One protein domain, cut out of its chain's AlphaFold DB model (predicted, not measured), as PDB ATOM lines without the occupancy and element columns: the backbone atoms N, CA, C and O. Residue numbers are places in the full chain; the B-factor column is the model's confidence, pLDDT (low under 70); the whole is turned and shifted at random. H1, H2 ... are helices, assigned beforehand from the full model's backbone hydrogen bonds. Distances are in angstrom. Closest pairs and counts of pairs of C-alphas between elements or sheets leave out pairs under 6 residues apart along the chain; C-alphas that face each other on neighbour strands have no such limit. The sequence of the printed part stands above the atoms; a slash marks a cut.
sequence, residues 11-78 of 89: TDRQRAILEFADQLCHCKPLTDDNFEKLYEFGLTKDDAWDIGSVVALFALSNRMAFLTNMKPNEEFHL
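What this domain is: This is residues 11 to 78 of the 89 residues of an uncharacterized protein of Mytilus galloprovincialis (UniProt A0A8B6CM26). One long helix, H3, makes the long axis, and a helical hairpin of H1 and H2 packs on the first part of it, with H1 crossing H3 at a steep tilt. Beyond this small body the last residues of H3, 63 to 68, stick out, and a tail at residues 71 to 78, holding the short H4, also stands free. The printed part has 68 residues with four named helices in the order H1, H2, H3, H4 and no named strand; the class is all helix. The whole is loose, with a radius of gyration of the C-alphas of 14.7 A, and spans 41 by 28 by 17 A.

Where its parts are: Begin with the longest helix, H3, residues 45 to 68: find C-alpha 45 at (-8.988, 111.580, -62.309), and from there the helix runs 34.7 A to C-alpha 68 at (22.671, 105.614, -49.514). Go back to C-alpha 12 at (-5.021, 96.417, -71.286), where H1, residues 12 to 25, starts its 19.7 A. H2, residues 32 to 40, is 12.5 A from first to last C-alpha. H4, residues 74 to 77, ends at C-alpha 77 at (14.866, 86.986, -51.745).

How they stand to each other: Look first along H3. With its residues 51 to 59 alone it touches H1, where the C-alphas of Ala 21 and Val 55 are the closest at 6.2 A; the two run the same way at a steep tilt of 49 degrees. With its residues 45 to 48 alone H3 touches H2, the closest C-alphas being those of Phe 35 and Ala 48, 7.4 A apart; these helices run opposite ways at a steep tilt of 64 degrees. Now turn to H1 and H2, a hairpin: they touch at a shallow tilt of 27 degrees, opposite ways, with the C-alphas of Ala 16 and Leu 38 closest at 6.0 A. The helix packing is mostly crossed, but only just: 1 of these 3 pairs is at a shallow tilt. H4 is apart from H1, H2 and H3. In H1 and H3 every O i to N i+4 pair is within hydrogen-bond range, in H2 4 of 5 are, and H4 is too short for such a pair.

The domain as a whole: The two C-alphas farthest apart are those of Asp 32 and Glu 74, at 42.2 A. Without the stretches that stand free, the body has 53 residues and spans 39 by 20 by 19 A. The printed part has no cut; the links from H2 to H3 and from H3 to H4 are tight, and the link from H1 to H2 is short. Read the B-factor column: the mean pLDDT of the printed part is 90.8, and residues 74 to 78 are under 70.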
ATOM      1  N   THR A  11      -3.576  92.813 -68.288       92.69
ATOM      2  CA  THR A  11      -4.741  93.351 -68.997       92.69
ATOM      3  C   THR A  11      -4.426  94.705 -69.632       92.69
ATOM      4  O   THR A  11      -3.521  95.417 -69.192       92.69
ATOM      5  N   ASP A  12      -5.209  95.114 -70.632       92.56
ATOM      6  CA  ASP A  12      -5.021  96.417 -71.286       92.56
ATOM      7  C   ASP A  12      -5.175  97.585 -70.297       92.56
ATOM      8  O   ASP A  12      -4.392  98.533 -70.326       92.56
ATOM      9  N   ARG A  13      -6.073  97.447 -69.312       93.62
ATOM     10  CA  ARG A  13      -6.194  98.389 -68.189       93.62
ATOM     11  C   ARG A  13      -4.901  98.498 -67.379       93.62
ATOM     12  O   ARG A  13      -4.483  99.596 -67.027       93.62
ATOM     13  N   GLN A  14      -4.268  97.372 -67.049       94.62
ATOM     14  CA  GLN A  14      -2.989  97.376 -66.328       94.62
ATOM     15  C   GLN A  14      -1.869  97.973 -67.182       94.62
ATOM     16  O   GLN A  14      -1.014  98.678 -66.650       94.62
ATOM     17  N   ARG A  15      -1.887  97.735 -68.499       93.88
ATOM     18  CA  ARG A  15      -0.934  98.337 -69.433       93.88
ATOM     19  C   ARG A  15      -1.051  99.861 -69.454       93.88
ATOM     20  O   ARG A  15      -0.029 100.520 -69.300       93.88
ATOM     21  N   ALA A  16      -2.265 100.411 -69.535       94.62
ATOM     22  CA  ALA A  16      -2.492 101.858 -69.493       94.62
ATOM     23  C   ALA A  16      -1.957 102.499 -68.198       94.62
ATOM     24  O   ALA A  16      -1.282 103.529 -68.235       94.62
ATOM     25  N   ILE A  17      -2.174 101.845 -67.049       95.50
ATOM     26  CA  ILE A  17      -1.627 102.288 -65.755       95.50
ATOM     27  C   ILE A  17      -0.091 102.304 -65.781       95.50
ATOM     28  O   ILE A  17       0.527 103.262 -65.318       95.50
ATOM     29  N   LEU A  18       0.534 101.250 -66.316       95.00
ATOM     30  CA  LEU A  18       1.993 101.127 -66.365       95.00
ATOM     31  C   LEU A  18       2.635 102.110 -67.351       95.00
ATOM     32  O   LEU A  18       3.713 102.620 -67.061       95.00
ATOM     33  N   GLU A  19       1.979 102.421 -68.467       93.88
ATOM     34  CA  GLU A  19       2.428 103.453 -69.409       93.88
ATOM     35  C   GLU A  19       2.422 104.844 -68.766       93.88
ATOM     36  O   GLU A  19       3.430 105.554 -68.816       93.88
ATOM     37  N   PHE A  20       1.327 105.199 -68.086       95.00
ATOM     38  CA  PHE A  20       1.231 106.448 -67.331       95.00
ATOM     39  C   PHE A  20       2.315 106.532 -66.243       95.00
ATOM     40  O   PHE A  20       3.015 107.542 -66.113       95.00
ATOM     41  N   ALA A  21       2.498 105.444 -65.488       95.25
ATOM     42  CA  ALA A  21       3.499 105.352 -64.432       95.25
ATOM     43  C   ALA A  21       4.940 105.460 -64.960       95.25
ATOM     44  O   ALA A  21       5.763 106.150 -64.354       95.25
ATOM     45  N   ASP A  22       5.252 104.817 -66.090       93.88
ATOM     46  CA  ASP A  22       6.571 104.878 -66.729       93.88
ATOM     47  C   ASP A  22       6.904 106.307 -67.170       93.88
ATOM     48  O   ASP A  22       8.005 106.801 -66.907       93.88
ATOM     49  N   GLN A  23       5.945 107.010 -67.777       94.56
ATOM     50  CA  GLN A  23       6.137 108.393 -68.208       94.56
ATOM     51  C   GLN A  23       6.415 109.323 -67.020       94.56
ATOM     52  O   GLN A  23       7.376 110.101 -67.054       94.56
ATOM     53  N   LEU A  24       5.632 109.189 -65.946       93.81
ATOM     54  CA  LEU A  24       5.791 109.987 -64.732       93.81
ATOM     55  C   LEU A  24       7.107 109.682 -63.995       93.81
ATOM     56  O   LEU A  24       7.790 110.605 -63.548       93.81
ATOM     57  N   CYS A  25       7.507 108.410 -63.912       93.75
ATOM     58  CA  CYS A  25       8.760 107.987 -63.275       93.75
ATOM     59  C   CYS A  25       9.997 108.625 -63.938       93.75
ATOM     60  O   CYS A  25      10.938 109.033 -63.253       93.75
ATOM     61  N   HIS A  26       9.959 108.788 -65.264       92.31
ATOM     62  CA  HIS A  26      11.007 109.445 -66.051       92.31
ATOM     63  C   HIS A  26      10.896 110.978 -66.087       92.31
ATOM     64  O   HIS A  26      11.625 111.617 -66.846       92.31
ATOM     65  N   CYS A  27       9.992 111.574 -65.302       90.94
ATOM     66  CA  CYS A  27       9.730 113.016 -65.286       90.94
ATOM     67  C   CYS A  27       9.415 113.591 -66.681       90.94
ATOM     68  O   CYS A  27       9.743 114.741 -66.975       90.94
ATOM     69  N   LYS A  28       8.793 112.794 -67.557       94.00
ATOM     70  CA  LYS A  28       8.321 113.271 -68.858       94.00
ATOM     71  C   LYS A  28       7.000 114.029 -68.671       94.00
ATOM     72  O   LYS A  28       6.201 113.626 -67.824       94.00
ATOM     73  N   PRO A  29       6.733 115.090 -69.454       92.62
ATOM     74  CA  PRO A  29       5.461 115.803 -69.389       92.62
ATOM     75  C   PRO A  29       4.290 114.850 -69.618       92.62
ATOM     76  O   PRO A  29       4.332 114.048 -70.553       92.62
ATOM     77  N   LEU A  30       3.262 114.941 -68.776       93.25
ATOM     78  CA  LEU A  30       1.996 114.261 -69.013       93.25
ATOM     79  C   LEU A  30       1.119 115.135 -69.916       93.25
ATOM     80  O   LEU A  30       1.021 116.341 -69.697       93.25
ATOM     81  N   THR A  31       0.506 114.522 -70.924       94.50
ATOM     82  CA  THR A  31      -0.451 115.155 -71.841       94.50
ATOM     83  C   THR A  31      -1.867 114.677 -71.543       94.50
ATOM     84  O   THR A  31      -2.038 113.655 -70.878       94.50
ATOM     85  N   ASP A  32      -2.877 115.366 -72.074       94.50
ATOM     86  CA  ASP A  32      -4.284 114.974 -71.909       94.50
ATOM     87  C   ASP A  32      -4.552 113.547 -72.424       94.50
ATOM     88  O   ASP A  32      -5.204 112.771 -71.733       94.50
ATOM     89  N   ASP A  33      -3.918 113.149 -73.536       94.56
ATOM     90  CA  ASP A  33      -3.958 111.777 -74.088       94.56
ATOM     91  C   ASP A  33      -3.579 110.693 -73.058       94.56
ATOM     92  O   ASP A  33      -4.148 109.601 -73.041       94.56
ATOM     93  N   ASN A  34      -2.657 110.991 -72.137       94.06
ATOM     94  CA  ASN A  34      -2.281 110.035 -71.095       94.06
ATOM     95  C   ASN A  34      -3.412 109.805 -70.094       94.06
ATOM     96  O   ASN A  34      -3.551 108.701 -69.577       94.06
ATOM     97  N   PHE A  35      -4.193 110.842 -69.795       95.31
ATOM     98  CA  PHE A  35      -5.346 110.737 -68.908       95.31
ATOM     99  C   PHE A  35      -6.539 110.115 -69.637       95.31
ATOM    100  O   PHE A  35      -7.203 109.254 -69.067       95.31
ATOM    101  N   GLU A  36      -6.764 110.478 -70.901       96.25
ATOM    102  CA  GLU A  36      -7.819 109.898 -71.742       96.25
ATOM    103  C   GLU A  36      -7.688 108.374 -71.837       96.25
ATOM    104  O   GLU A  36      -8.660 107.666 -71.574       96.25
ATOM    105  N   LYS A  37      -6.476 107.851 -72.056       95.25
ATOM    106  CA  LYS A  37      -6.207 106.402 -72.043       95.25
ATOM    107  C   LYS A  37      -6.576 105.720 -70.730       95.25
ATOM    108  O   LYS A  37      -7.011 104.574 -70.737       95.25
ATOM    109  N   LEU A  38      -6.403 106.387 -69.588       96.06
ATOM    110  CA  LEU A  38      -6.845 105.831 -68.306       96.06
ATOM    111  C   LEU A  38      -8.380 105.797 -68.244       96.06
ATOM    112  O   LEU A  38      -8.964 104.794 -67.824       96.06
ATOM    113  N   TYR A  39      -9.027 106.868 -68.698       96.56
ATOM    114  CA  TYR A  39     -10.482 107.013 -68.672       96.56
ATOM    115  C   TYR A  39     -11.195 106.006 -69.582       96.56
ATOM    116  O   TYR A  39     -12.251 105.497 -69.203       96.56
ATOM    117  N   GLU A  40     -10.600 105.633 -70.720       96.25
ATOM    118  CA  GLU A  40     -11.105 104.560 -71.595       96.25
ATOM    119  C   GLU A  40     -11.267 103.218 -70.862       96.25
ATOM    120  O   GLU A  40     -12.178 102.445 -71.163       96.25
ATOM    121  N   PHE A  41     -10.441 102.959 -69.844       95.75
ATOM    122  CA  PHE A  41     -10.529 101.765 -68.997       95.75
ATOM    123  C   PHE A  41     -11.289 101.996 -67.681       95.75
ATOM    124  O   PHE A  41     -11.143 101.220 -66.726       95.75
ATOM    125  N   GLY A  42     -12.101 103.055 -67.620       95.56
ATOM    126  CA  GLY A  42     -12.969 103.378 -66.488       95.56
ATOM    127  C   GLY A  42     -12.232 103.879 -65.247       95.56
ATOM    128  O   GLY A  42     -12.808 103.852 -64.161       95.56
ATOM    129  N   LEU A  43     -10.967 104.291 -65.376       95.50
ATOM    130  CA  LEU A  43     -10.272 105.009 -64.309       95.50
ATOM    131  C   LEU A  43     -10.771 106.450 -64.259       95.50
ATOM    132  O   LEU A  43     -11.214 107.019 -65.252       95.50
ATOM    133  N   THR A  44     -10.687 107.047 -63.085       96.56
ATOM    134  CA  THR A  44     -11.066 108.432 -62.834       96.56
ATOM    135  C   THR A  44      -9.830 109.314 -62.699       96.56
ATOM    136  O   THR A  44      -8.689 108.850 -62.635       96.56
ATOM    137  N   LYS A  45     -10.053 110.627 -62.630       95.00
ATOM    138  CA  LYS A  45      -8.988 111.580 -62.309       95.00
ATOM    139  C   LYS A  45      -8.378 111.307 -60.929       95.00
ATOM    140  O   LYS A  45      -7.173 111.478 -60.768       95.00
ATOM    141  N   ASP A  46      -9.189 110.873 -59.967       97.12
ATOM    142  CA  ASP A  46      -8.723 110.535 -58.619       97.12
ATOM    143  C   ASP A  46      -7.853 109.272 -58.647       97.12
ATOM    144  O   ASP A  46      -6.774 109.264 -58.060       97.12
ATOM    145  N   ASP A  47      -8.215 108.267 -59.452       96.81
ATOM    146  CA  ASP A  47      -7.348 107.100 -59.661       96.81
ATOM    147  C   ASP A  47      -5.997 107.494 -60.286       96.81
ATOM    148  O   ASP A  47      -4.951 106.956 -59.920       96.81
ATOM    149  N   ALA A  48      -5.985 108.455 -61.219       95.44
ATOM    150  CA  ALA A  48      -4.742 108.969 -61.794       95.44
ATOM    151  C   ALA A  48      -3.871 109.684 -60.743       95.44
ATOM    152  O   ALA A  48      -2.642 109.552 -60.764       95.44
ATOM    153  N   TRP A  49      -4.491 110.399 -59.796       95.38
ATOM    154  CA  TRP A  49      -3.801 110.983 -58.643       95.38
ATOM    155  C   TRP A  49      -3.215 109.920 -57.712       95.38
ATOM    156  O   TRP A  49      -2.070 110.069 -57.275       95.38
ATOM    157  N   ASP A  50      -3.942 108.837 -57.453       97.12
ATOM    158  CA  ASP A  50      -3.456 107.727 -56.630       97.12
ATOM    159  C   ASP A  50      -2.265 107.022 -57.289       97.12
ATOM    160  O   ASP A  50      -1.217 106.837 -56.660       97.12
ATOM    161  N   ILE A  51      -2.371 106.713 -58.587       96.19
ATOM    162  CA  ILE A  51      -1.269 106.153 -59.383       96.19
ATOM    163  C   ILE A  51      -0.057 107.087 -59.316       96.19
ATOM    164  O   ILE A  51       1.058 106.644 -59.025       96.19
ATOM    165  N   GLY A  52      -0.269 108.386 -59.540       96.00
ATOM    166  CA  GLY A  52       0.795 109.382 -59.510       96.00
ATOM    167  C   GLY A  52       1.490 109.476 -58.151       96.00
ATOM    168  O   GLY A  52       2.719 109.550 -58.086       96.00
ATOM    169  N   SER A  53       0.721 109.399 -57.067       96.81
ATOM    170  CA  SER A  53       1.228 109.444 -55.693       96.81
ATOM    171  C   SER A  53       2.100 108.231 -55.367       96.81
ATOM    172  O   SER A  53       3.199 108.385 -54.826       96.81
ATOM    173  N   VAL A  54       1.661 107.029 -55.756       96.69
ATOM    174  CA  VAL A  54       2.450 105.798 -55.596       96.69
ATOM    175  C   VAL A  54       3.749 105.892 -56.398       96.69
ATOM    176  O   VAL A  54       4.830 105.652 -55.857       96.69
ATOM    177  N   VAL A  55       3.677 106.303 -57.666       96.44
ATOM    178  CA  VAL A  55       4.861 106.453 -58.526       96.44
ATOM    179  C   VAL A  55       5.852 107.455 -57.936       96.44
ATOM    180  O   VAL A  55       7.045 107.159 -57.858       96.44
ATOM    181  N   ALA A  56       5.381 108.614 -57.472       94.75
ATOM    182  CA  ALA A  56       6.234 109.637 -56.875       94.75
ATOM    183  C   ALA A  56       6.938 109.136 -55.604       94.75
ATOM    184  O   ALA A  56       8.151 109.326 -55.456       94.75
ATOM    185  N   LEU A  57       6.207 108.451 -54.718       96.50
ATOM    186  CA  LEU A  57       6.751 107.895 -53.479       96.50
ATOM    187  C   LEU A  57       7.864 106.880 -53.759       96.50
ATOM    188  O   LEU A  57       8.956 106.976 -53.192       96.50
ATOM    189  N   PHE A  58       7.620 105.930 -54.662       94.25
ATOM    190  CA  PHE A  58       8.619 104.919 -55.006       94.25
ATOM    191  C   PHE A  58       9.787 105.503 -55.801       94.25
ATOM    192  O   PHE A  58      10.927 105.095 -55.590       94.25
ATOM    193  N   ALA A  59       9.560 106.506 -56.649       93.31
ATOM    194  CA  ALA A  59      10.645 107.196 -57.335       93.31
ATOM    195  C   ALA A  59      11.556 107.947 -56.345       93.31
ATOM    196  O   ALA A  59      12.775 107.959 -56.518       93.31
ATOM    197  N   LEU A  60      11.003 108.557 -55.290       93.44
ATOM    198  CA  LEU A  60      11.795 109.126 -54.194       93.44
ATOM    199  C   LEU A  60      12.549 108.032 -53.427       93.44
ATOM    200  O   LEU A  60      13.757 108.151 -53.227       93.44
ATOM    201  N   SER A  61      11.857 106.958 -53.041       93.25
ATOM    202  CA  SER A  61      12.446 105.827 -52.314       93.25
ATOM    203  C   SER A  61      13.635 105.222 -53.072       93.25
ATOM    204  O   SER A  61      14.716 105.078 -52.504       93.25
ATOM    205  N   ASN A  62      13.489 104.993 -54.380       90.75
ATOM    206  CA  ASN A  62      14.553 104.480 -55.243       90.75
ATOM    207  C   ASN A  62      15.758 105.428 -55.302       90.75
ATOM    208  O   ASN A  62      16.902 104.974 -55.244       90.75
ATOM    209  N   ARG A  63      15.526 106.748 -55.369       92.06
ATOM    210  CA  ARG A  63      16.609 107.745 -55.331       92.06
ATOM    211  C   ARG A  63      17.343 107.734 -53.990       92.06
ATOM    212  O   ARG A  63      18.568 107.797 -53.980       92.06
ATOM    213  N   MET A  64      16.622 107.604 -52.877       93.75
ATOM    214  CA  MET A  64      17.221 107.519 -51.540       93.75
ATOM    215  C   MET A  64      18.014 106.224 -51.338       93.75
ATOM    216  O   MET A  64      19.124 106.261 -50.806       93.75
ATOM    217  N   ALA A  65      17.479 105.090 -51.795       90.75
ATOM    218  CA  ALA A  65      18.170 103.805 -51.758       90.75
ATOM    219  C   ALA A  65      19.476 103.851 -52.566       90.75
ATOM    220  O   ALA A  65      20.520 103.424 -52.074       90.75
ATOM    221  N   PHE A  66      19.439 104.441 -53.768       88.94
ATOM    222  CA  PHE A  66      20.628 104.645 -54.594       88.94
ATOM    223  C   PHE A  66      21.650 105.569 -53.917       88.94
ATOM    224  O   PHE A  66      22.824 105.218 -53.823       88.94
ATOM    225  N   LEU A  67      21.207 106.713 -53.385       90.50
ATOM    226  CA  LEU A  67      22.065 107.688 -52.704       90.50
ATOM    227  C   LEU A  67      22.801 107.089 -51.496       90.50
ATOM    228  O   LEU A  67      23.954 107.423 -51.243       90.50
ATOM    229  N   THR A  68      22.134 106.213 -50.747       91.62
ATOM    230  CA  THR A  68      22.671 105.614 -49.514       91.62
ATOM    231  C   THR A  68      23.371 104.275 -49.738       91.62
ATOM    232  O   THR A  68      23.880 103.693 -48.781       91.62
ATOM    233  N   ASN A  69      23.413 103.780 -50.981       86.25
ATOM    234  CA  ASN A  69      23.865 102.428 -51.316       86.25
ATOM    235  C   ASN A  69      23.168 101.348 -50.457       86.25
ATOM    236  O   ASN A  69      23.797 100.405 -49.967       86.25
ATOM    237  N   MET A  70      21.862 101.525 -50.231       84.12
ATOM    238  CA  MET A  70      21.047 100.640 -49.403       84.12
ATOM    239  C   MET A  70      20.975  99.246 -50.032       84.12
ATOM    240  O   MET A  70      20.599  99.094 -51.195       84.12
ATOM    241  N   LYS A  71      21.309  98.211 -49.254       78.31
ATOM    242  CA  LYS A  71      21.142  96.813 -49.666       78.31
ATOM    243  C   LYS A  71      19.767  96.304 -49.220       78.31
ATOM    244  O   LYS A  71      19.413  96.528 -48.063       78.31
ATOM    245  N   PRO A  72      18.995  95.628 -50.089       71.88
ATOM    246  CA  PRO A  72      17.746  94.998 -49.674       71.88
ATOM    247  C   PRO A  72      18.019  93.896 -48.639       71.88
ATOM    248  O   PRO A  72      19.037  93.207 -48.724       71.88
ATOM    249  N   ASN A  73      17.116  93.723 -47.669       70.38
ATOM    250  CA  ASN A  73      17.246  92.670 -46.656       70.38
ATOM    251  C   ASN A  73      17.193  91.282 -47.316       70.38
ATOM    252  O   ASN A  73      16.362  91.043 -48.194       70.38
ATOM    253  N   GLU A  74      18.033  90.351 -46.855       62.50
ATOM    254  CA  GLU A  74      18.178  89.012 -47.449       62.50
ATOM    255  C   GLU A  74      16.861  88.213 -47.478       62.50
ATOM    256  O   GLU A  74      16.608  87.454 -48.416       62.50
ATOM    257  N   GLU A  75      15.968  88.451 -46.514       63.09
ATOM    258  CA  GLU A  75      14.648  87.815 -46.410       63.09
ATOM    259  C   GLU A  75      13.731  88.102 -47.617       63.09
ATOM    260  O   GLU A  75      12.921  87.251 -47.995       63.09
ATOM    261  N   PHE A  76      13.896  89.244 -48.301       61.47
ATOM    262  CA  PHE A  76      13.113  89.566 -49.503       61.47
ATOM    263  C   PHE A  76      13.420  88.644 -50.687       61.47
ATOM    264  O   PHE A  76      12.594  88.513 -51.589       61.47
ATOM    265  N   HIS A  77      14.568  87.960 -50.698       59.41
ATOM    266  CA  HIS A  77      14.866  86.986 -51.745       59.41
ATOM    267  C   HIS A  77      14.016  85.714 -51.628       59.41
ATOM    268  O   HIS A  77      13.875  84.995 -52.615       59.41
ATOM    269  N   LEU A  78      13.440  85.412 -50.466       59.59
ATOM    270  CA  LEU A  78      12.686  84.173 -50.245       59.59
ATOM    271  C   LEU A  78      11.166  84.380 -50.316       59.59
ATOM    272  O   LEU A  78      10.426  83.439 -50.616       59.59
TER     273      LEU A  78